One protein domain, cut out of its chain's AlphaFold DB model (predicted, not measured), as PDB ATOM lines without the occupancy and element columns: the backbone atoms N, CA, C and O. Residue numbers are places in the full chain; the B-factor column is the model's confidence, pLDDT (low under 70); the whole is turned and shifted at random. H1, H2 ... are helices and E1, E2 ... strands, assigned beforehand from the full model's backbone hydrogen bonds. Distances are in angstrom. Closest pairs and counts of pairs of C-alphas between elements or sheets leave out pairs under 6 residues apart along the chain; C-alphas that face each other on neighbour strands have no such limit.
ATOM      1  N   ASP A 159     213.972 183.459 197.002       69.25
ATOM      2  CA  ASP A 159     213.799 184.421 198.096       69.25
ATOM      3  C   ASP A 159     215.136 184.803 198.756       69.25
ATOM      4  O   ASP A 159     215.225 185.820 199.437       69.25
ATOM      5  N   ASN A 160     216.187 183.998 198.549       81.25
ATOM      6  CA  ASN A 160     217.520 184.220 199.113       81.25
ATOM      7  C   ASN A 160     218.610 184.369 198.042       81.25
ATOM      8  O   ASN A 160     219.791 184.259 198.375       81.25
ATOM      9  N   PHE A 161     218.243 184.574 196.772       90.88
ATOM     10  CA  PHE A 161     219.200 184.865 195.705       90.88
ATOM     11  C   PHE A 161     219.335 186.373 195.520       90.88
ATOM     12  O   PHE A 161     218.352 187.084 195.328       90.88
ATOM     13  N   THR A 162     220.566 186.866 195.566       93.25
ATOM     14  CA  THR A 162     220.880 188.285 195.422       93.25
ATOM     15  C   THR A 162     221.931 188.468 194.344       93.25
ATOM     16  O   THR A 162     222.906 187.716 194.270       93.25
ATOM     17  N   VAL A 163     221.727 189.482 193.511       97.06
ATOM     18  CA  VAL A 163     222.681 189.881 192.482       97.06
ATOM     19  C   VAL A 163     222.915 191.375 192.600       97.06
ATOM     20  O   VAL A 163     221.966 192.154 192.702       97.06
ATOM     21  N   SER A 164     224.179 191.777 192.555       98.00
ATOM     22  CA  SER A 164     224.549 193.173 192.338       98.00
ATOM     23  C   SER A 164     225.626 193.279 191.272       98.00
ATOM     24  O   SER A 164     226.463 192.388 191.118       98.00
ATOM     25  N   VAL A 165     225.606 194.382 190.536       98.44
ATOM     26  CA  VAL A 165     226.568 194.681 189.475       98.44
ATOM     27  C   VAL A 165     227.298 195.959 189.844       98.44
ATOM     28  O   VAL A 165     226.675 196.937 190.230       98.44
ATOM     29  N   THR A 166     228.620 195.973 189.745       98.06
ATOM     30  CA  THR A 166     229.412 197.190 189.945       98.06
ATOM     31  C   THR A 166     229.718 197.810 188.590       98.06
ATOM     32  O   THR A 166     230.384 197.180 187.766       98.06
ATOM     33  N   ALA A 167     229.226 199.024 188.354       94.94
ATOM     34  CA  ALA A 167     229.431 199.758 187.111       94.94
ATOM     35  C   ALA A 167     230.862 200.318 187.004       94.94
ATOM     36  O   ALA A 167     231.676 200.231 187.929       94.94
ATOM     37  N   SER A 168     231.182 200.907 185.853       90.69
ATOM     38  CA  SER A 168     232.513 201.435 185.536       90.69
ATOM     39  C   SER A 168     232.983 202.540 186.486       90.69
ATOM     40  O   SER A 168     234.172 202.614 186.803       90.69
ATOM     41  N   ASP A 169     232.071 203.351 187.018       92.75
ATOM     42  CA  ASP A 169     232.375 204.395 188.002       92.75
ATOM     43  C   ASP A 169     232.581 203.847 189.429       92.75
ATOM     44  O   ASP A 169     233.047 204.565 190.308       92.75
ATOM     45  N   GLY A 170     232.335 202.550 189.650       94.12
ATOM     46  CA  GLY A 170     232.417 201.898 190.959       94.12
ATOM     47  C   GLY A 170     231.105 201.886 191.744       94.12
ATOM     48  O   GLY A 170     231.075 201.311 192.830       94.12
ATOM     49  N   SER A 171     230.027 202.473 191.219       95.31
ATOM     50  CA  SER A 171     228.706 202.394 191.839       95.31
ATOM     51  C   SER A 171     228.149 200.970 191.783       95.31
ATOM     52  O   SER A 171     228.371 200.223 190.827       95.31
ATOM     53  N   THR A 172     227.422 200.577 192.829       97.38
ATOM     54  CA  THR A 172     226.743 199.280 192.896       97.38
ATOM     55  C   THR A 172     225.294 199.423 192.445       97.38
ATOM     56  O   THR A 172     224.529 200.215 192.991       97.38
ATOM     57  N   MET A 173     224.914 198.613 191.468       98.06
ATOM     58  CA  MET A 173     223.567 198.445 190.951       98.06
ATOM     59  C   MET A 173     222.926 197.218 191.601       98.06
ATOM     60  O   MET A 173     223.515 196.137 191.606       98.06
ATOM     61  N   ASN A 174     221.705 197.378 192.100       96.62
ATOM     62  CA  ASN A 174     220.857 196.292 192.600       96.62
ATOM     63  C   ASN A 174     219.778 195.944 191.561       96.62
ATOM     64  O   ASN A 174     219.630 196.658 190.567       96.62
ATOM     65  N   ASN A 175     218.998 194.887 191.792       96.31
ATOM     66  CA  ASN A 175     217.896 194.509 190.899       96.31
ATOM     67  C   ASN A 175     216.973 195.703 190.570       96.31
ATOM     68  O   ASN A 175     216.533 196.419 191.468       96.31
ATOM     69  N   GLY A 176     216.705 195.916 189.282       97.25
ATOM     70  CA  GLY A 176     215.889 197.007 188.750       97.25
ATOM     71  C   GLY A 176     216.628 198.340 188.593       97.25
ATOM     72  O   GLY A 176     216.041 199.313 188.124       97.25
ATOM     73  N   SER A 177     217.911 198.415 188.962       98.19
ATOM     74  CA  SER A 177     218.689 199.653 188.844       98.19
ATOM     75  C   SER A 177     218.979 200.006 187.387       98.19
ATOM     76  O   SER A 177     219.137 199.137 186.525       98.19
ATOM     77  N   SER A 178     219.117 201.306 187.138       97.88
ATOM     78  CA  SER A 178     219.541 201.859 185.852       97.88
ATOM     79  C   SER A 178     220.833 202.658 186.003       97.88
ATOM     80  O   SER A 178     221.019 203.341 187.008       97.88
ATOM     81  N   PHE A 179     221.705 202.592 185.001       98.12
ATOM     82  CA  PHE A 179     222.970 203.319 184.952       98.12
ATOM     83  C   PHE A 179     223.109 204.065 183.622       98.12
ATOM     84  O   PHE A 179     223.009 203.462 182.553       98.12
ATOM     85  N   ASN A 180     223.336 205.377 183.683       97.69
ATOM     86  CA  ASN A 180     223.518 206.204 182.491       97.69
ATOM     87  C   ASN A 180     224.962 206.098 181.997       97.69
ATOM     88  O   ASN A 180     225.903 206.370 182.740       97.69
ATOM     89  N   LEU A 181     225.135 205.724 180.733       96.94
ATOM     90  CA  LEU A 181     226.445 205.628 180.099       96.94
ATOM     91  C   LEU A 181     226.908 207.005 179.611       96.94
ATOM     92  O   LEU A 181     226.102 207.874 179.296       96.94
ATOM     93  N   SER A 182     228.224 207.185 179.479       94.25
ATOM     94  CA  SER A 182     228.823 208.342 178.789       94.25
ATOM     95  C   SER A 182     228.900 208.163 177.267       94.25
ATOM     96  O   SER A 182     229.278 209.080 176.543       94.25
ATOM     97  N   GLY A 183     228.545 206.977 176.771       94.38
ATOM     98  CA  GLY A 183     228.582 206.607 175.364       94.38
ATOM     99  C   GLY A 183     227.767 205.339 175.129       94.38
ATOM    100  O   GLY A 183     226.619 205.259 175.554       94.38
ATOM    101  N   GLN A 184     228.367 204.348 174.468       95.75
ATOM    102  CA  GLN A 184     227.697 203.090 174.088       95.75
ATOM    103  C   GLN A 184     228.172 201.873 174.892       95.75
ATOM    104  O   GLN A 184     227.636 200.782 174.721       95.75
ATOM    105  N   LEU A 185     229.210 202.046 175.716       96.06
ATOM    106  CA  LEU A 185     229.947 200.964 176.362       96.06
ATOM    107  C   LEU A 185     229.561 200.863 177.836       96.06
ATOM    108  O   LEU A 185     229.797 201.798 178.599       96.06
ATOM    109  N   ALA A 186     229.034 199.711 178.243       97.19
ATOM    110  CA  ALA A 186     228.838 199.355 179.640       97.19
ATOM    111  C   ALA A 186     229.972 198.423 180.090       97.19
ATOM    112  O   ALA A 186     229.961 197.220 179.817       97.19
ATOM    113  N   HIS A 187     230.969 198.997 180.766       96.50
ATOM    114  CA  HIS A 187     232.017 198.240 181.453       96.50
ATOM    115  C   HIS A 187     231.565 197.901 182.872       96.50
ATOM    116  O   HIS A 187     231.087 198.773 183.601       96.50
ATOM    117  N   LEU A 188     231.746 196.642 183.265       97.38
ATOM    118  CA  LEU A 188     231.397 196.141 184.591       97.38
ATOM    119  C   LEU A 188     232.683 195.825 185.352       97.38
ATOM    120  O   LEU A 188     233.574 195.175 184.818       97.38
ATOM    121  N   LYS A 189     232.781 196.267 186.605       96.94
ATOM    122  CA  LYS A 189     233.925 195.963 187.480       96.94
ATOM    123  C   LYS A 189     233.753 194.647 188.226       96.94
ATOM    124  O   LYS A 189     234.731 193.964 188.510       96.94
ATOM    125  N   ALA A 190     232.517 194.322 188.588       98.00
ATOM    126  CA  ALA A 190     232.205 193.129 189.354       98.00
ATOM    127  C   ALA A 190     230.742 192.728 189.179       98.00
ATOM    128  O   ALA A 190     229.875 193.586 189.007       98.00
ATOM    129  N   ILE A 191     230.472 191.433 189.298       98.38
ATOM    130  CA  ILE A 191     229.123 190.887 189.452       98.38
ATOM    131  C   ILE A 191     229.149 190.018 190.705       98.38
ATOM    132  O   ILE A 191     229.873 189.026 190.760       98.38
ATOM    133  N   ASN A 192     228.393 190.405 191.728       97.94
ATOM    134  CA  ASN A 192     228.320 189.670 192.984       97.94
ATOM    135  C   ASN A 192     227.051 188.827 193.000       97.94
ATOM    136  O   ASN A 192     225.955 189.357 192.818       97.94
ATOM    137  N   LEU A 193     227.214 187.534 193.255       96.69
ATOM    138  CA  LEU A 193     226.142 186.555 193.374       96.69
ATOM    139  C   LEU A 193     226.128 186.053 194.818       96.69
ATOM    140  O   LEU A 193     227.116 185.480 195.275       96.69
ATOM    141  N   GLY A 194     225.028 186.261 195.534       94.62
ATOM    142  CA  GLY A 194     224.821 185.759 196.893       94.62
ATOM    143  C   GLY A 194     223.634 184.807 196.943       94.62
ATOM    144  O   GLY A 194     222.590 185.101 196.364       94.62
ATOM    145  N   PHE A 195     223.774 183.667 197.615       92.81
ATOM    146  CA  PHE A 195     222.708 182.669 197.720       92.81
ATOM    147  C   PHE A 195     222.804 181.817 198.984       92.81
ATOM    148  O   PHE A 195     223.846 181.716 199.628       92.81
ATOM    149  N   THR A 196     221.695 181.155 199.315       91.25
ATOM    150  CA  THR A 196     221.653 180.104 200.337       91.25
ATOM    151  C   THR A 196     221.252 178.781 199.699       91.25
ATOM    152  O   THR A 196     220.179 178.680 199.106       91.25
ATOM    153  N   LEU A 197     222.084 177.753 199.857       90.31
ATOM    154  CA  LEU A 197     221.740 176.380 199.493       90.31
ATOM    155  C   LEU A 197     221.265 175.630 200.731       90.31
ATOM    156  O   LEU A 197     221.872 175.727 201.796       90.31
ATOM    157  N   THR A 198     220.176 174.879 200.592       89.56
ATOM    158  CA  THR A 198     219.714 173.941 201.618       89.56
ATOM    159  C   THR A 198     219.909 172.537 201.077       89.56
ATOM    160  O   THR A 198     219.378 172.224 200.017       89.56
ATOM    161  N   GLN A 199     220.668 171.705 201.785       90.56
ATOM    162  CA  GLN A 199     220.802 170.297 201.435       90.56
ATOM    163  C   GLN A 199     219.459 169.598 201.656       90.56
ATOM    164  O   GLN A 199     218.967 169.522 202.780       90.56
ATOM    165  N   ASP A 200     218.865 169.078 200.594       87.44
ATOM    166  CA  ASP A 200     217.590 168.353 200.609       87.44
ATOM    167  C   ASP A 200     217.761 166.852 200.309       87.44
ATOM    168  O   ASP A 200     216.784 166.112 200.216       87.44
ATOM    169  N   GLY A 201     219.013 166.395 200.188       88.31
ATOM    170  CA  GLY A 201     219.387 165.040 199.795       88.31
ATOM    171  C   GLY A 201     219.660 164.886 198.297       88.31
ATOM    172  O   GLY A 201     220.057 163.801 197.875       88.31
ATOM    173  N   THR A 202     219.469 165.938 197.491       88.19
ATOM    174  CA  THR A 202     219.724 165.916 196.041       88.19
ATOM    175  C   THR A 202     221.042 166.580 195.638       88.19
ATOM    176  O   THR A 202     221.528 166.339 194.534       88.19
ATOM    177  N   LEU A 203     221.656 167.377 196.521       90.94
ATOM    178  CA  LEU A 203     222.877 168.133 196.232       90.94
ATOM    179  C   LEU A 203     224.130 167.287 196.498       90.94
ATOM    180  O   LEU A 203     224.830 167.482 197.495       90.94
ATOM    181  N   THR A 204     224.409 166.336 195.612       93.81
ATOM    182  CA  THR A 204     225.615 165.494 195.677       93.81
ATOM    183  C   THR A 204     226.784 166.111 194.899       93.81
ATOM    184  O   THR A 204     226.545 166.895 193.972       93.81
ATOM    185  N   PRO A 205     228.046 165.760 195.212       95.75
ATOM    186  CA  PRO A 205     229.197 166.208 194.433       95.75
ATOM    187  C   PRO A 205     229.041 165.916 192.934       95.75
ATOM    188  O   PRO A 205     228.607 164.836 192.533       95.75
ATOM    189  N   GLY A 206     229.354 166.907 192.102       94.25
ATOM    190  CA  GLY A 206     229.144 166.887 190.652       94.25
ATOM    191  C   GLY A 206     227.757 167.354 190.193       94.25
ATOM    192  O   GLY A 206     227.572 167.601 189.000       94.25
ATOM    193  N   SER A 207     226.791 167.531 191.102       93.25
ATOM    194  CA  SER A 207     225.495 168.139 190.771       93.25
ATOM    195  C   SER A 207     225.677 169.572 190.282       93.25
ATOM    196  O   SER A 207     226.558 170.287 190.761       93.25
ATOM    197  N   THR A 208     224.833 170.011 189.342       93.81
ATOM    198  CA  THR A 208     224.925 171.365 188.780       93.81
ATOM    199  C   THR A 208     223.665 172.183 189.008       93.81
ATOM    200  O   THR A 208     222.545 171.678 188.930       93.81
ATOM    201  N   ILE A 209     223.864 173.473 189.260       92.06
ATOM    202  CA  ILE A 209     222.811 174.479 189.378       92.06
ATOM    203  C   ILE A 209     223.046 175.510 188.277       92.06
ATOM    204  O   ILE A 209     224.168 175.990 188.108       92.06
ATOM    205  N   LYS A 210     221.998 175.840 187.517       93.50
ATOM    206  CA  LYS A 210     222.073 176.818 186.423       93.50
ATOM    207  C   LYS A 210     221.391 178.122 186.815       93.50
ATOM    208  O   LYS A 210     220.202 178.108 187.124       93.50
ATOM    209  N   ILE A 211     222.128 179.224 186.724       94.44
ATOM    210  CA  ILE A 211     221.619 180.592 186.856       94.44
ATOM    211  C   ILE A 211     221.608 181.199 185.451       94.44
ATOM    212  O   ILE A 211     222.689 181.486 184.932       94.44
ATOM    213  N   PRO A 212     220.441 181.346 184.805       95.31
ATOM    214  CA  PRO A 212     220.372 181.832 183.434       95.31
ATOM    215  C   PRO A 212     220.790 183.300 183.344       95.31
ATOM    216  O   PRO A 212     220.558 184.084 184.261       95.31
ATOM    217  N   VAL A 213     221.396 183.668 182.222       97.31
ATOM    218  CA  VAL A 213     221.857 185.023 181.927       97.31
ATOM    219  C   VAL A 213     221.444 185.392 180.510       97.31
ATOM    220  O   VAL A 213     221.562 184.578 179.593       97.31
ATOM    221  N   SER A 214     220.972 186.622 180.321       97.25
ATOM    222  CA  SER A 214     220.704 187.169 178.990       97.25
ATOM    223  C   SER A 214     221.062 188.648 178.902       97.25
ATOM    224  O   SER A 214     220.965 189.380 179.887       97.25
ATOM    225  N   VAL A 215     221.477 189.078 177.713       97.94
ATOM    226  CA  VAL A 215     221.773 190.474 177.387       97.94
ATOM    227  C   VAL A 215     221.025 190.868 176.120       97.94
ATOM    228  O   VAL A 215     221.144 190.203 175.090       97.94
ATOM    229  N   THR A 216     220.288 191.977 176.171       96.94
ATOM    230  CA  THR A 216     219.614 192.560 175.001       96.94
ATOM    231  C   THR A 216     220.313 193.827 174.510       96.94
ATOM    232  O   THR A 216     221.087 194.448 175.239       96.94
ATOM    233  N   ASN A 217     220.042 194.202 173.251       96.00
ATOM    234  CA  ASN A 217     220.612 195.381 172.588       96.00
ATOM    235  C   ASN A 217     222.153 195.443 172.650       96.00
ATOM    236  O   ASN A 217     222.734 196.481 172.952       96.00
ATOM    237  N   ASN A 218     222.821 194.323 172.370       95.12
ATOM    238  CA  ASN A 218     224.275 194.225 172.428       95.12
ATOM    239  C   ASN A 218     224.893 193.844 171.072       95.12
ATOM    240  O   ASN A 218     224.431 192.910 170.420       95.12
ATOM    241  N   SER A 219     225.970 194.535 170.689       92.94
ATOM    242  CA  SER A 219     226.774 194.264 169.485       92.94
ATOM    243  C   SER A 219     228.153 193.665 169.793       92.94
ATOM    244  O   SER A 219     228.856 193.228 168.882       92.94
ATOM    245  N   SER A 220     228.548 193.610 171.070       92.25
ATOM    246  CA  SER A 220     229.818 193.017 171.499       92.25
ATOM    247  C   SER A 220     229.826 191.505 171.282       92.25
ATOM    248  O   SER A 220     228.913 190.818 171.732       92.25
ATOM    249  N   ALA A 221     230.889 190.971 170.678       91.25
ATOM    250  CA  ALA A 221     231.139 189.527 170.628       91.25
ATOM    251  C   ALA A 221     231.840 188.991 171.896       91.25
ATOM    252  O   ALA A 221     232.078 187.792 172.010       91.25
ATOM    253  N   LEU A 222     232.200 189.872 172.840       92.69
ATOM    254  CA  LEU A 222     232.968 189.546 174.048       92.69
ATOM    255  C   LEU A 222     232.093 189.515 175.311       92.69
ATOM    256  O   LEU A 222     232.581 189.786 176.408       92.69
ATOM    257  N   VAL A 223     230.806 189.174 175.184       95.38
ATOM    258  CA  VAL A 223     229.861 189.187 176.317       95.38
ATOM    259  C   VAL A 223     230.328 188.272 177.449       95.38
ATOM    260  O   VAL A 223     230.337 188.683 178.604       95.38
ATOM    261  N   SER A 224     230.828 187.073 177.139       94.44
ATOM    262  CA  SER A 224     231.364 186.154 178.153       94.44
ATOM    263  C   SER A 224     232.497 186.773 178.977       94.44
ATOM    264  O   SER A 224     232.570 186.557 180.185       94.44
ATOM    265  N   SER A 225     233.366 187.568 178.349       95.44
ATOM    266  CA  SER A 225     234.447 188.286 179.033       95.44
ATOM    267  C   SER A 225     233.938 189.496 179.819       95.44
ATOM    268  O   SER A 225     234.533 189.853 180.830       95.44
ATOM    269  N   ALA A 226     232.835 190.110 179.383       96.75
ATOM    270  CA  ALA A 226     232.180 191.218 180.078       96.75
ATOM    271  C   ALA A 226     231.350 190.766 181.297       96.75
ATOM    272  O   ALA A 226     230.970 191.603 182.112       96.75
ATOM    273  N   LEU A 227     231.071 189.463 181.431       96.94
ATOM    274  CA  LEU A 227     230.230 188.902 182.495       96.94
ATOM    275  C   LEU A 227     230.951 187.890 183.401       96.94
ATOM    276  O   LEU A 227     230.343 187.383 184.342       96.94
ATOM    277  N   SER A 228     232.218 187.556 183.147       95.50
ATOM    278  CA  SER A 228     232.913 186.517 183.916       95.50
ATOM    279  C   SER A 228     234.394 186.796 184.120       95.50
ATOM    280  O   SER A 228     235.022 187.513 183.346       95.50
ATOM    281  N   SER A 229     234.961 186.124 185.117       96.50
ATOM    282  CA  SER A 229     236.399 186.102 185.405       96.50
ATOM    283  C   SER A 229     237.210 185.281 184.397       96.50
ATOM    284  O   SER A 229     238.425 185.158 184.529       96.50
ATOM    285  N   GLY A 230     236.556 184.651 183.414       93.06
ATOM    286  CA  GLY A 230     237.178 183.783 182.409       93.06
ATOM    287  C   GLY A 230     237.605 182.398 182.918       93.06
ATOM    288  O   GLY A 230     237.774 181.478 182.115       93.06
ATOM    289  N   THR A 231     237.732 182.209 184.232       95.06
ATOM    290  CA  THR A 231     238.089 180.936 184.873       95.06
ATOM    291  C   THR A 231     236.980 180.428 185.786       95.06
ATOM    292  O   THR A 231     236.068 181.163 186.150       95.06
ATOM    293  N   SER A 232     237.067 179.153 186.170       97.06
ATOM    294  CA  SER A 232     236.242 178.629 187.258       97.06
ATOM    295  C   SER A 232     236.653 179.303 188.566       97.06
ATOM    296  O   SER A 232     237.850 179.404 188.838       97.06
ATOM    297  N   LEU A 233     235.683 179.754 189.354       98.00
ATOM    298  CA  LEU A 233     235.914 180.311 190.684       98.00
ATOM    299  C   LEU A 233     235.481 179.315 191.751       98.00
ATOM    300  O   LEU A 233     234.458 178.645 191.591       98.00
ATOM    301  N   ASP A 234     236.226 179.258 192.850       97.56
ATOM    302  CA  ASP A 234     235.842 178.487 194.026       97.56
ATOM    303  C   ASP A 234     234.793 179.244 194.845       97.56
ATOM    304  O   ASP A 234     234.902 180.447 195.092       97.56
ATOM    305  N   ILE A 235     233.788 178.510 195.312       96.31
ATOM    306  CA  ILE A 235     232.779 178.969 196.258       96.31
ATOM    307  C   ILE A 235     232.981 178.170 197.542       96.31
ATOM    308  O   ILE A 235     232.737 176.958 197.588       96.31
ATOM    309  N   GLN A 236     233.436 178.849 198.594       93.44
ATOM    310  CA  GLN A 236     233.759 178.213 199.869       93.44
ATOM    311  C   GLN A 236     232.570 177.402 200.408       93.44
ATOM    312  O   GLN A 236     231.437 177.879 200.428       93.44
ATOM    313  N   SER A 237     232.846 176.162 200.827       93.88
ATOM    314  CA  SER A 237     231.852 175.212 201.356       93.88
ATOM    315  C   SER A 237     230.713 174.841 200.394       93.88
ATOM    316  O   SER A 237     229.714 174.282 200.839       93.88
ATOM    317  N   VAL A 238     230.848 175.130 199.094       95.00
ATOM    318  CA  VAL A 238     229.860 174.774 198.062       95.00
ATOM    319  C   VAL A 238     230.488 174.000 196.911       95.00
ATOM    320  O   VAL A 238     230.001 172.925 196.573       95.00
ATOM    321  N   GLY A 239     231.539 174.523 196.282       96.56
ATOM    322  CA  GLY A 239     232.089 173.949 195.056       96.56
ATOM    323  C   GLY A 239     232.655 175.022 194.142       96.56
ATOM    324  O   GLY A 239     233.433 175.851 194.600       96.56
ATOM    325  N   THR A 240     232.273 175.022 192.866       98.00
ATOM    326  CA  THR A 240     232.794 175.976 191.872       98.00
ATOM    327  C   THR A 240     231.694 176.635 191.051       98.00
ATOM    328  O   THR A 240     230.590 176.103 190.964       98.00
ATOM    329  N   ILE A 241     231.994 177.772 190.422       97.56
ATOM    330  CA  ILE A 241     231.126 178.453 189.453       97.56
ATOM    331  C   ILE A 241     231.898 178.814 188.186       97.56
ATOM    332  O   ILE A 241     233.070 179.186 188.243       97.56
ATOM    333  N   LYS A 242     231.236 178.705 187.032       96.88
ATOM    334  CA  LYS A 242     231.769 179.150 185.741       96.88
ATOM    335  C   LYS A 242     230.649 179.642 184.829       96.88
ATOM    336  O   LYS A 242     229.637 178.958 184.676       96.88
ATOM    337  N   TYR A 243     230.860 180.776 184.166       96.31
ATOM    338  CA  TYR A 243     229.978 181.226 183.088       96.31
ATOM    339  C   TYR A 243     230.123 180.352 181.834       96.31
ATOM    340  O   TYR A 243     231.235 180.060 181.384       96.31
ATOM    341  N   GLN A 244     228.997 179.944 181.255       95.12
ATOM    342  CA  GLN A 244     228.928 179.209 179.995       95.12
ATOM    343  C   GLN A 244     227.951 179.913 179.055       95.12
ATOM    344  O   GLN A 244     226.790 180.106 179.403       95.12
ATOM    345  N   ALA A 245     228.433 180.306 177.877       93.81
ATOM    346  CA  ALA A 245     227.602 180.872 176.821       93.81
ATOM    347  C   ALA A 245     226.848 179.765 176.072       93.81
ATOM    348  O   ALA A 245     227.433 178.728 175.754       93.81
ATOM    349  N   ASP A 246     225.580 180.019 175.756       91.31
ATOM    350  CA  ASP A 246     224.733 179.113 174.971       91.31
ATOM    351  C   ASP A 246     224.793 179.427 173.466       91.31
ATOM    352  O   ASP A 246     224.530 178.563 172.628       91.31
ATOM    353  N   ASP A 247     225.150 180.664 173.112       87.56
ATOM    354  CA  ASP A 247     225.250 181.133 171.736       87.56
ATOM    355  C   ASP A 247     226.672 181.602 171.376       87.56
ATOM    356  O   ASP A 247     227.547 181.779 172.226       87.56
ATOM    357  N   ARG A 248     226.911 181.798 170.074       79.81
ATOM    358  CA  ARG A 248     228.222 182.197 169.536       79.81
ATOM    359  C   ARG A 248     228.702 183.558 170.056       79.81
ATOM    360  O   ARG A 248     229.908 183.792 170.065       79.81
ATOM    361  N   TYR A 249     227.787 184.452 170.423       78.56
ATOM    362  CA  TYR A 249     228.084 185.839 170.790       78.56
ATOM    363  C   TYR A 249     228.054 186.073 172.311       78.56
ATOM    364  O   TYR A 249     228.402 187.155 172.776       78.56
ATOM    365  N   GLY A 250     227.680 185.055 173.090       80.81
ATOM    366  CA  GLY A 250     227.543 185.091 174.540       80.81
ATOM    367  C   GLY A 250     226.336 185.873 175.052       80.81
ATOM    368  O   GLY A 250     226.297 186.150 176.249       80.81
ATOM    369  N   THR A 251     225.375 186.241 174.193       90.56
ATOM    370  CA  THR A 251     224.202 187.052 174.586       90.56
ATOM    371  C   THR A 251     223.198 186.289 175.439       90.56
ATOM    372  O   THR A 251     222.450 186.903 176.193       90.56
ATOM    373  N   SER A 252     223.210 184.961 175.357       94.50
ATOM    374  CA  SER A 252     222.528 184.048 176.269       94.50
ATOM    375  C   SER A 252     223.539 183.072 176.862       94.50
ATOM    376  O   SER A 252     224.474 182.631 176.185       94.50
ATOM    377  N   GLY A 253     223.355 182.722 178.129       95.50
ATOM    378  CA  GLY A 253     224.216 181.776 178.818       95.50
ATOM    379  C   GLY A 253     223.719 181.452 180.214       95.50
ATOM    380  O   GLY A 253     222.577 181.723 180.587       95.50
ATOM    381  N   SER A 254     224.584 180.853 181.019       96.62
ATOM    382  CA  SER A 254     224.307 180.583 182.424       96.62
ATOM    383  C   SER A 254     225.582 180.588 183.253       96.62
ATOM    384  O   SER A 254     226.615 180.080 182.816       96.62
ATOM    385  N   TYR A 255     225.496 181.061 184.494       97.25
ATOM    386  CA  TYR A 255     226.464 180.650 185.503       97.25
ATOM    387  C   TYR A 255     226.124 179.233 185.959       97.25
ATOM    388  O   TYR A 255     225.002 178.951 186.386       97.25
ATOM    389  N   ILE A 256     227.094 178.335 185.835       96.31
ATOM    390  CA  ILE A 256     226.967 176.935 186.219       96.31
ATOM    391  C   ILE A 256     227.724 176.741 187.522       96.31
ATOM    392  O   ILE A 256     228.952 176.809 187.535       96.31
ATOM    393  N   ILE A 257     226.988 176.497 188.602       96.19
ATOM    394  CA  ILE A 257     227.564 176.087 189.883       96.19
ATOM    395  C   ILE A 257     227.684 174.567 189.868       96.19
ATOM    396  O   ILE A 257     226.697 173.892 189.583       96.19
ATOM    397  N   THR A 258     228.857 174.029 190.192       96.81
ATOM    398  CA  THR A 258     229.083 172.592 190.389       96.81
ATOM    399  C   THR A 258     229.320 172.325 191.869       96.81
ATOM    400  O   THR A 258     230.258 172.880 192.444       96.81
ATOM    401  N   ILE A 259     228.483 171.487 192.480       96.69
ATOM    402  CA  ILE A 259     228.610 171.082 193.884       96.69
ATOM    403  C   ILE A 259     229.896 170.269 194.055       96.69
ATOM    404  O   ILE A 259     230.135 169.317 193.314       96.69
ATOM    405  N   GLY A 260     230.735 170.661 195.010       96.56
ATOM    406  CA  GLY A 260     231.988 169.985 195.332       96.56
ATOM    407  C   GLY A 260     231.863 169.055 196.536       96.56
ATOM    408  O   GLY A 260     230.875 169.083 197.268       96.56
ATOM    409  N   ASP A 261     232.917 168.279 196.787       95.25
ATOM    410  CA  ASP A 261     233.001 167.367 197.941       95.25
ATOM    411  C   ASP A 261     232.966 168.095 199.295       95.25
ATOM    412  O   ASP A 261     232.682 167.494 200.328       95.25
ATOM    413  N   SER A 262     233.245 169.402 199.299       91.06
ATOM    414  CA  SER A 262     233.215 170.257 200.488       91.06
ATOM    415  C   SER A 262     231.810 170.700 200.906       91.06
ATOM    416  O   SER A 262     231.671 171.324 201.961       91.06
ATOM    417  N   PHE A 263     230.775 170.409 200.107       94.88
ATOM    418  CA  PHE A 263     229.397 170.744 200.449       94.88
ATOM    419  C   PHE A 263     228.839 169.778 201.495       94.88
ATOM    420  O   PHE A 263     228.836 168.560 201.296       94.88
ATOM    421  N   ASP A 264     228.328 170.329 202.596       92.88
ATOM    422  CA  ASP A 264     227.777 169.552 203.705       92.88
ATOM    423  C   ASP A 264     226.574 168.705 203.241       92.88
ATOM    424  O   ASP A 264     225.555 169.211 202.762       92.88
ATOM    425  N   GLN A 265     226.709 167.385 203.371       92.81
ATOM    426  CA  GLN A 265     225.709 166.412 202.934       92.81
ATOM    427  C   GLN A 265     224.616 166.154 203.988       92.81
ATOM    428  O   GLN A 265     223.708 165.357 203.750       92.81
ATOM    429  N   ILE A 266     224.658 166.824 205.147       94.06
ATOM    430  CA  ILE A 266     223.619 166.704 206.177       94.06
ATOM    431  C   ILE A 266     222.315 167.346 205.680       94.06
ATOM    432  O   ILE A 266     222.229 168.557 205.483       94.06
ATOM    433  N   ILE A 267     221.265 166.534 205.523       91.62
ATOM    434  CA  ILE A 267     219.928 166.994 205.114       91.62
ATOM    435  C   ILE A 267     219.411 168.074 206.076       91.62
ATOM    436  O   ILE A 267     219.486 167.942 207.296       91.62
ATOM    437  N   GLY A 268     218.871 169.152 205.512       88.12
ATOM    438  CA  GLY A 268     218.379 170.331 206.220       88.12
ATOM    439  C   GLY A 268     219.459 171.371 206.527       88.12
ATOM    440  O   GLY A 268     219.122 172.487 206.934       88.12
ATOM    441  N   LYS A 269     220.745 171.059 206.313       90.44
ATOM    442  CA  LYS A 269     221.822 172.032 206.491       90.44
ATOM    443  C   LYS A 269     221.684 173.162 205.475       90.44
ATOM    444  O   LYS A 269     221.498 172.925 204.282       90.44
ATOM    445  N   LYS A 270     221.817 174.397 205.960       91.06
ATOM    446  CA  LYS A 270     221.890 175.605 205.136       91.06
ATOM    447  C   LYS A 270     223.334 176.079 205.029       91.06
ATOM    448  O   LYS A 270     224.019 176.182 206.047       91.06
ATOM    449  N   VAL A 271     223.757 176.402 203.814       91.25
ATOM    450  CA  VAL A 271     225.053 177.012 203.504       91.25
ATOM    451  C   VAL A 271     224.789 178.341 202.813       91.25
ATOM    452  O   VAL A 271     224.138 178.380 201.770       91.25
ATOM    453  N   ILE A 272     225.270 179.425 203.415       91.38
ATOM    454  CA  ILE A 272     225.233 180.767 202.832       91.38
ATOM    455  C   ILE A 272     226.544 180.962 202.081       91.38
ATOM    456  O   ILE A 272     227.612 180.715 202.638       91.38
ATOM    457  N   ALA A 273     226.457 181.399 200.832       93.12
ATOM    458  CA  ALA A 273     227.609 181.584 199.973       93.12
ATOM    459  C   ALA A 273     227.497 182.877 199.167       93.12
ATOM    460  O   ALA A 273     226.404 183.364 198.865       93.12
ATOM    461  N   ALA A 274     228.657 183.413 198.807       94.75
ATOM    462  CA  ALA A 274     228.782 184.530 197.894       94.75
ATOM    463  C   ALA A 274     229.991 184.316 196.985       94.75
ATOM    464  O   ALA A 274     230.978 183.696 197.383       94.75
ATOM    465  N   VAL A 275     229.909 184.839 195.767       97.25
ATOM    466  CA  VAL A 275     231.000 184.825 194.797       97.25
ATOM    467  C   VAL A 275     230.974 186.100 193.969       97.25
ATOM    468  O   VAL A 275     229.907 186.636 193.664       97.25
ATOM    469  N   THR A 276     232.160 186.587 193.617       98.00
ATOM    470  CA  THR A 276     232.337 187.790 192.806       98.00
ATOM    471  C   THR A 276     233.022 187.419 191.505       98.00
ATOM    472  O   THR A 276     234.196 187.051 191.499       98.00
ATOM    473  N   GLU A 277     232.300 187.569 190.404       98.00
ATOM    474  CA  GLU A 277     232.879 187.546 189.068       98.00
ATOM    475  C   GLU A 277     233.573 188.881 188.786       98.00
ATOM    476  O   GLU A 277     233.040 189.947 189.107       98.00
ATOM    477  N   LYS A 278     234.757 188.818 188.176       96.81
ATOM    478  CA  LYS A 278     235.589 189.964 187.801       96.81
ATOM    479  C   LYS A 278     235.748 190.007 186.279       96.81
ATOM    480  O   LYS A 278     236.696 189.417 185.764       96.81
ATOM    481  N   PRO A 279     234.822 190.663 185.563       96.69
ATOM    482  CA  PRO A 279     234.924 190.852 184.121       96.69
ATOM    483  C   PRO A 279     236.281 191.399 183.673       96.69
ATOM    484  O   PRO A 279     236.943 192.142 184.401       96.69
ATOM    485  N   ALA A 280     236.684 191.055 182.451       94.19
ATOM    486  CA  ALA A 280     237.917 191.569 181.867       94.19
ATOM    487  C   ALA A 280     237.821 193.085 181.633       94.19
ATOM    488  O   ALA A 280     236.846 193.563 181.055       94.19
ATOM    489  N   GLU A 281     238.865 193.836 181.994       90.00
ATOM    490  CA  GLU A 281     238.879 195.306 181.875       90.00
ATOM    491  C   GLU A 281     238.650 195.797 180.437       90.00
ATOM    492  O   GLU A 281     238.033 196.836 180.212       90.00
ATOM    493  N   THR A 282     239.107 195.026 179.448       90.25
ATOM    494  CA  THR A 282     238.973 195.350 178.022       90.25
ATOM    495  C   THR A 282     237.636 194.916 177.418       90.25
ATOM    496  O   THR A 282     237.416 195.135 176.230       90.25
ATOM    497  N   ALA A 283     236.758 194.267 178.188       94.00
ATOM    498  CA  ALA A 283     235.470 193.781 177.716       94.00
ATOM    499  C   ALA A 283     234.319 194.653 178.232       94.00
ATOM    500  O   ALA A 283     234.320 195.132 179.366       94.00
ATOM    501  N   SER A 284     233.311 194.841 177.386       96.44
ATOM    502  CA  SER A 284     232.090 195.573 177.715       96.44
ATOM    503  C   SER A 284     230.903 195.061 176.917       96.44
ATOM    504  O   SER A 284     231.049 194.434 175.859       96.44
ATOM    505  N   LEU A 285     229.714 195.351 177.442       97.44
ATOM    506  CA  LEU A 285     228.486 195.308 176.659       97.44
ATOM    507  C   LEU A 285     228.426 196.585 175.813       97.44
ATOM    508  O   LEU A 285     228.775 197.665 176.295       97.44
ATOM    509  N   VAL A 286     228.008 196.470 174.555       96.25
ATOM    510  CA  VAL A 286     228.042 197.577 173.586       96.25
ATOM    511  C   VAL A 286     226.657 197.757 172.986       96.25
ATOM    512  O   VAL A 286     226.172 196.846 172.323       96.25
ATOM    513  N   ALA A 287     226.046 198.929 173.145       95.81
ATOM    514  CA  ALA A 287     224.721 199.195 172.594       95.81
ATOM    515  C   ALA A 287     224.715 199.064 171.060       95.81
ATOM    516  O   ALA A 287     225.477 199.741 170.360       95.81
ATOM    517  N   THR A 288     223.841 198.204 170.529       91.56
ATOM    518  CA  THR A 288     223.595 198.124 169.078       91.56
ATOM    519  C   THR A 288     222.828 199.358 168.620       91.56
ATOM    520  O   THR A 288     223.291 200.071 167.735       91.56
ATOM    521  N   ASN A 289     221.708 199.644 169.284       90.69
ATOM    522  CA  ASN A 289     220.853 200.799 169.058       90.69
ATOM    523  C   ASN A 289     220.913 201.742 170.275       90.69
ATOM    524  O   ASN A 289     220.570 201.342 171.387       90.69
ATOM    525  N   SER A 290     221.326 202.990 170.069       93.62
ATOM    526  CA  SER A 290     221.494 204.001 171.118       93.62
ATOM    527  C   SER A 290     220.180 204.595 171.641       93.62
ATOM    528  O   SER A 290     220.182 205.324 172.631       93.62
ATOM    529  N   THR A 291     219.046 204.292 171.004       91.38
ATOM    530  CA  THR A 291     217.705 204.659 171.484       91.38
ATOM    531  C   THR A 291     217.072 203.572 172.349       91.38
ATOM    532  O   THR A 291     215.955 203.750 172.830       91.38
ATOM    533  N   GLN A 292     217.742 202.430 172.512       95.56
ATOM    534  CA  GLN A 292     217.302 201.327 173.356       95.56
ATOM    535  C   GLN A 292     218.310 201.103 174.480       95.56
ATOM    536  O   GLN A 292     219.508 201.322 174.316       95.56
ATOM    537  N   ASN A 293     217.840 200.628 175.627       98.31
ATOM    538  CA  ASN A 293     218.731 200.296 176.733       98.31
ATOM    539  C   ASN A 293     219.397 198.940 176.493       98.31
ATOM    540  O   ASN A 293     218.793 198.042 175.909       98.31
ATOM    541  N   ILE A 294     220.622 198.775 176.986       98.50
ATOM    542  CA  ILE A 294     221.186 197.440 177.202       98.50
ATOM    543  C   ILE A 294     220.536 196.900 178.474       98.50
ATOM    544  O   ILE A 294     220.553 197.577 179.505       98.50
ATOM    545  N   VAL A 295     219.978 195.694 178.423       98.56
ATOM    546  CA  VAL A 295     219.415 195.036 179.611       98.56
ATOM    547  C   VAL A 295     220.184 193.753 179.865       98.56
ATOM    548  O   VAL A 295     220.169 192.852 179.031       98.56
ATOM    549  N   LEU A 296     220.859 193.692 181.013       98.56
ATOM    550  CA  LEU A 296     221.455 192.476 181.552       98.56
ATOM    551  C   LEU A 296     220.468 191.854 182.536       98.56
ATOM    552  O   LEU A 296     220.082 192.488 183.517       98.56
ATOM    553  N   THR A 297     220.116 190.601 182.295       98.12
ATOM    554  CA  THR A 297     219.279 189.807 183.186       98.12
ATOM    555  C   THR A 297     220.088 188.631 183.708       98.12
ATOM    556  O   THR A 297     220.631 187.865 182.914       98.12
ATOM    557  N   ILE A 298     220.161 188.481 185.029       96.88
ATOM    558  CA  ILE A 298     220.761 187.335 185.718       96.88
ATOM    559  C   ILE A 298     219.670 186.722 186.590       96.88
ATOM    560  O   ILE A 298     219.269 187.296 187.606       96.88
ATOM    561  N   ASP A 299     219.193 185.549 186.191       93.81
ATOM    562  CA  ASP A 299     217.997 184.922 186.742       93.81
ATOM    563  C   ASP A 299     216.765 185.837 186.585       93.81
ATOM    564  O   ASP A 299     216.433 186.196 185.459       93.81
ATOM    565  N   ASP A 300     216.113 186.247 187.676       92.00
ATOM    566  CA  ASP A 300     215.041 187.260 187.654       92.00
ATOM    567  C   ASP A 300     215.547 188.691 187.948       92.00
ATOM    568  O   ASP A 300     214.749 189.622 188.078       92.00
ATOM    569  N   ASN A 301     216.863 188.896 188.091       95.62
ATOM    570  CA  ASN A 301     217.434 190.207 188.409       95.62
ATOM    571  C   ASN A 301     217.797 190.962 187.136       95.62
ATOM    572  O   ASN A 301     218.504 190.430 186.284       95.62
ATOM    573  N   THR A 302     217.367 192.217 187.037       97.94
ATOM    574  CA  THR A 302     217.560 193.054 185.847       97.94
ATOM    575  C   THR A 302     218.417 194.277 186.152       97.94
ATOM    576  O   THR A 302     218.275 194.914 187.195       97.94
ATOM    577  N   PHE A 303     219.305 194.616 185.220       98.69
ATOM    578  CA  PHE A 303     220.194 195.773 185.283       98.69
ATOM    579  C   PHE A 303     220.147 196.494 183.941       98.69
ATOM    580  O   PHE A 303     220.394 195.894 182.892       98.69
ATOM    581  N   THR A 304     219.807 197.779 183.973       98.62
ATOM    582  CA  THR A 304     219.587 198.579 182.764       98.62
ATOM    583  C   THR A 304     220.741 199.551 182.562       98.62
ATOM    584  O   THR A 304     221.073 200.315 183.464       98.62
ATOM    585  N   PHE A 305     221.329 199.575 181.369       98.50
ATOM    586  CA  PHE A 305     222.326 200.571 180.983       98.50
ATOM    587  C   PHE A 305     221.761 201.440 179.865       98.50
ATOM    588  O   PHE A 305     221.353 200.930 178.820       98.50
ATOM    589  N   VAL A 306     221.722 202.747 180.101       98.19
ATOM    590  CA  VAL A 306     221.113 203.730 179.204       98.19
ATOM    591  C   VAL A 306     222.220 204.366 178.361       98.19
ATOM    592  O   VAL A 306     223.013 205.140 178.908       98.19
ATOM    593  N   PRO A 307     222.344 204.030 177.065       97.69
ATOM    594  CA  PRO A 307     223.338 204.645 176.197       97.69
ATOM    595  C   PRO A 307     223.029 206.119 175.928       97.69
ATOM    596  O   PRO A 307     221.883 206.567 175.982       97.69
TER     597      PRO A 307
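This is residues 159 to 307 of the 424 residues of an uncharacterized protein of Lactobacillus helveticus (UniProt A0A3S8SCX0). A long seven-stranded sheet curls like part of a barrel, and a smaller three-stranded sheet, E1, E3 and E8, covers its hollow side, making an elongated sandwich that is only partly face to face. The short helix H1 sits inside the curl of the large sheet, with its residues 226 to 227 reaching the small one. The printed part has 149 residues, with ten named strands and one named helix in the order E1 E2 E3 E4 H1 E5 E6 E7 E8 E9 E10. The large sheet runs E2 E10 E9 E4 E7 E6 E5 and is mixed; the small one runs E1 E3 E8 and is antiparallel. The class is mostly strand, though under half of the residues are in named elements; the whole is compact, with a radius of gyration of the C-alphas of 15.9 A and spans of 51 by 28 by 22 A.

In the large, twisted sheet, E4 (residues 208 to 216) and E7 (252 to 259) are antiparallel, with N 211 and O 255 2.9 A apart. E6 (239 to 245) follows, N 242 to O 256 3.0 A, then edge strand E5 (233 to 235), N 233 to O 241 2.9 A; E5, E6 and E7 form a meander, each strand the antiparallel neighbour of the one before. On the other side of E4 is E9 (294 to 298), N 297 to O 214 2.8 A, in a hairpin with E10 (301 to 306), N 303 to O 296 2.8 A. Edge strand E2 (178 to 180) is parallel to E10, N 179 to O 304 2.8 A. In the other sheet, E3 (188 to 198) is antiparallel to E1 (162 to 167), N 164 to O 192 3.0 A, and to E8 (270 to 277), N 193 to O 275 2.9 A. The facing parts of the sheets are 7.4 A centre to centre, their best planes 45 degrees apart. The closest C-alphas of E5 and E8, Ile 235 and Val 275, are 6.3 A apart; those of E1 and E10, Val 163 and Asn 301, 6.7 A. H1 (223 to 227) is on the large sheet at a height of 8.6 A, only just over E7 with 3 of its 5 C-alphas, and only grazes the small sheet; its O i to N i+4 pair is within hydrogen-bond range.

E4 measures 25.8 A, E7 22.7 A, E6 20.0 A, E3 30.3 A and E8 22.8 A. E1 begins at C-alpha 162 (220.880, 188.285, 195.422); E10 ends at C-alpha 306 (221.113, 203.730, 179.204).

The C-alphas farthest apart, of Ile 266 and Thr 291, are 51.8 A apart. The printed part has no cut. The link E8 to E9, residues 278 to 293, is long; its residues 285 to 286 pair with 185 to 186. The mean pLDDT of the printed part is 94.4, and residue 159 is under 70.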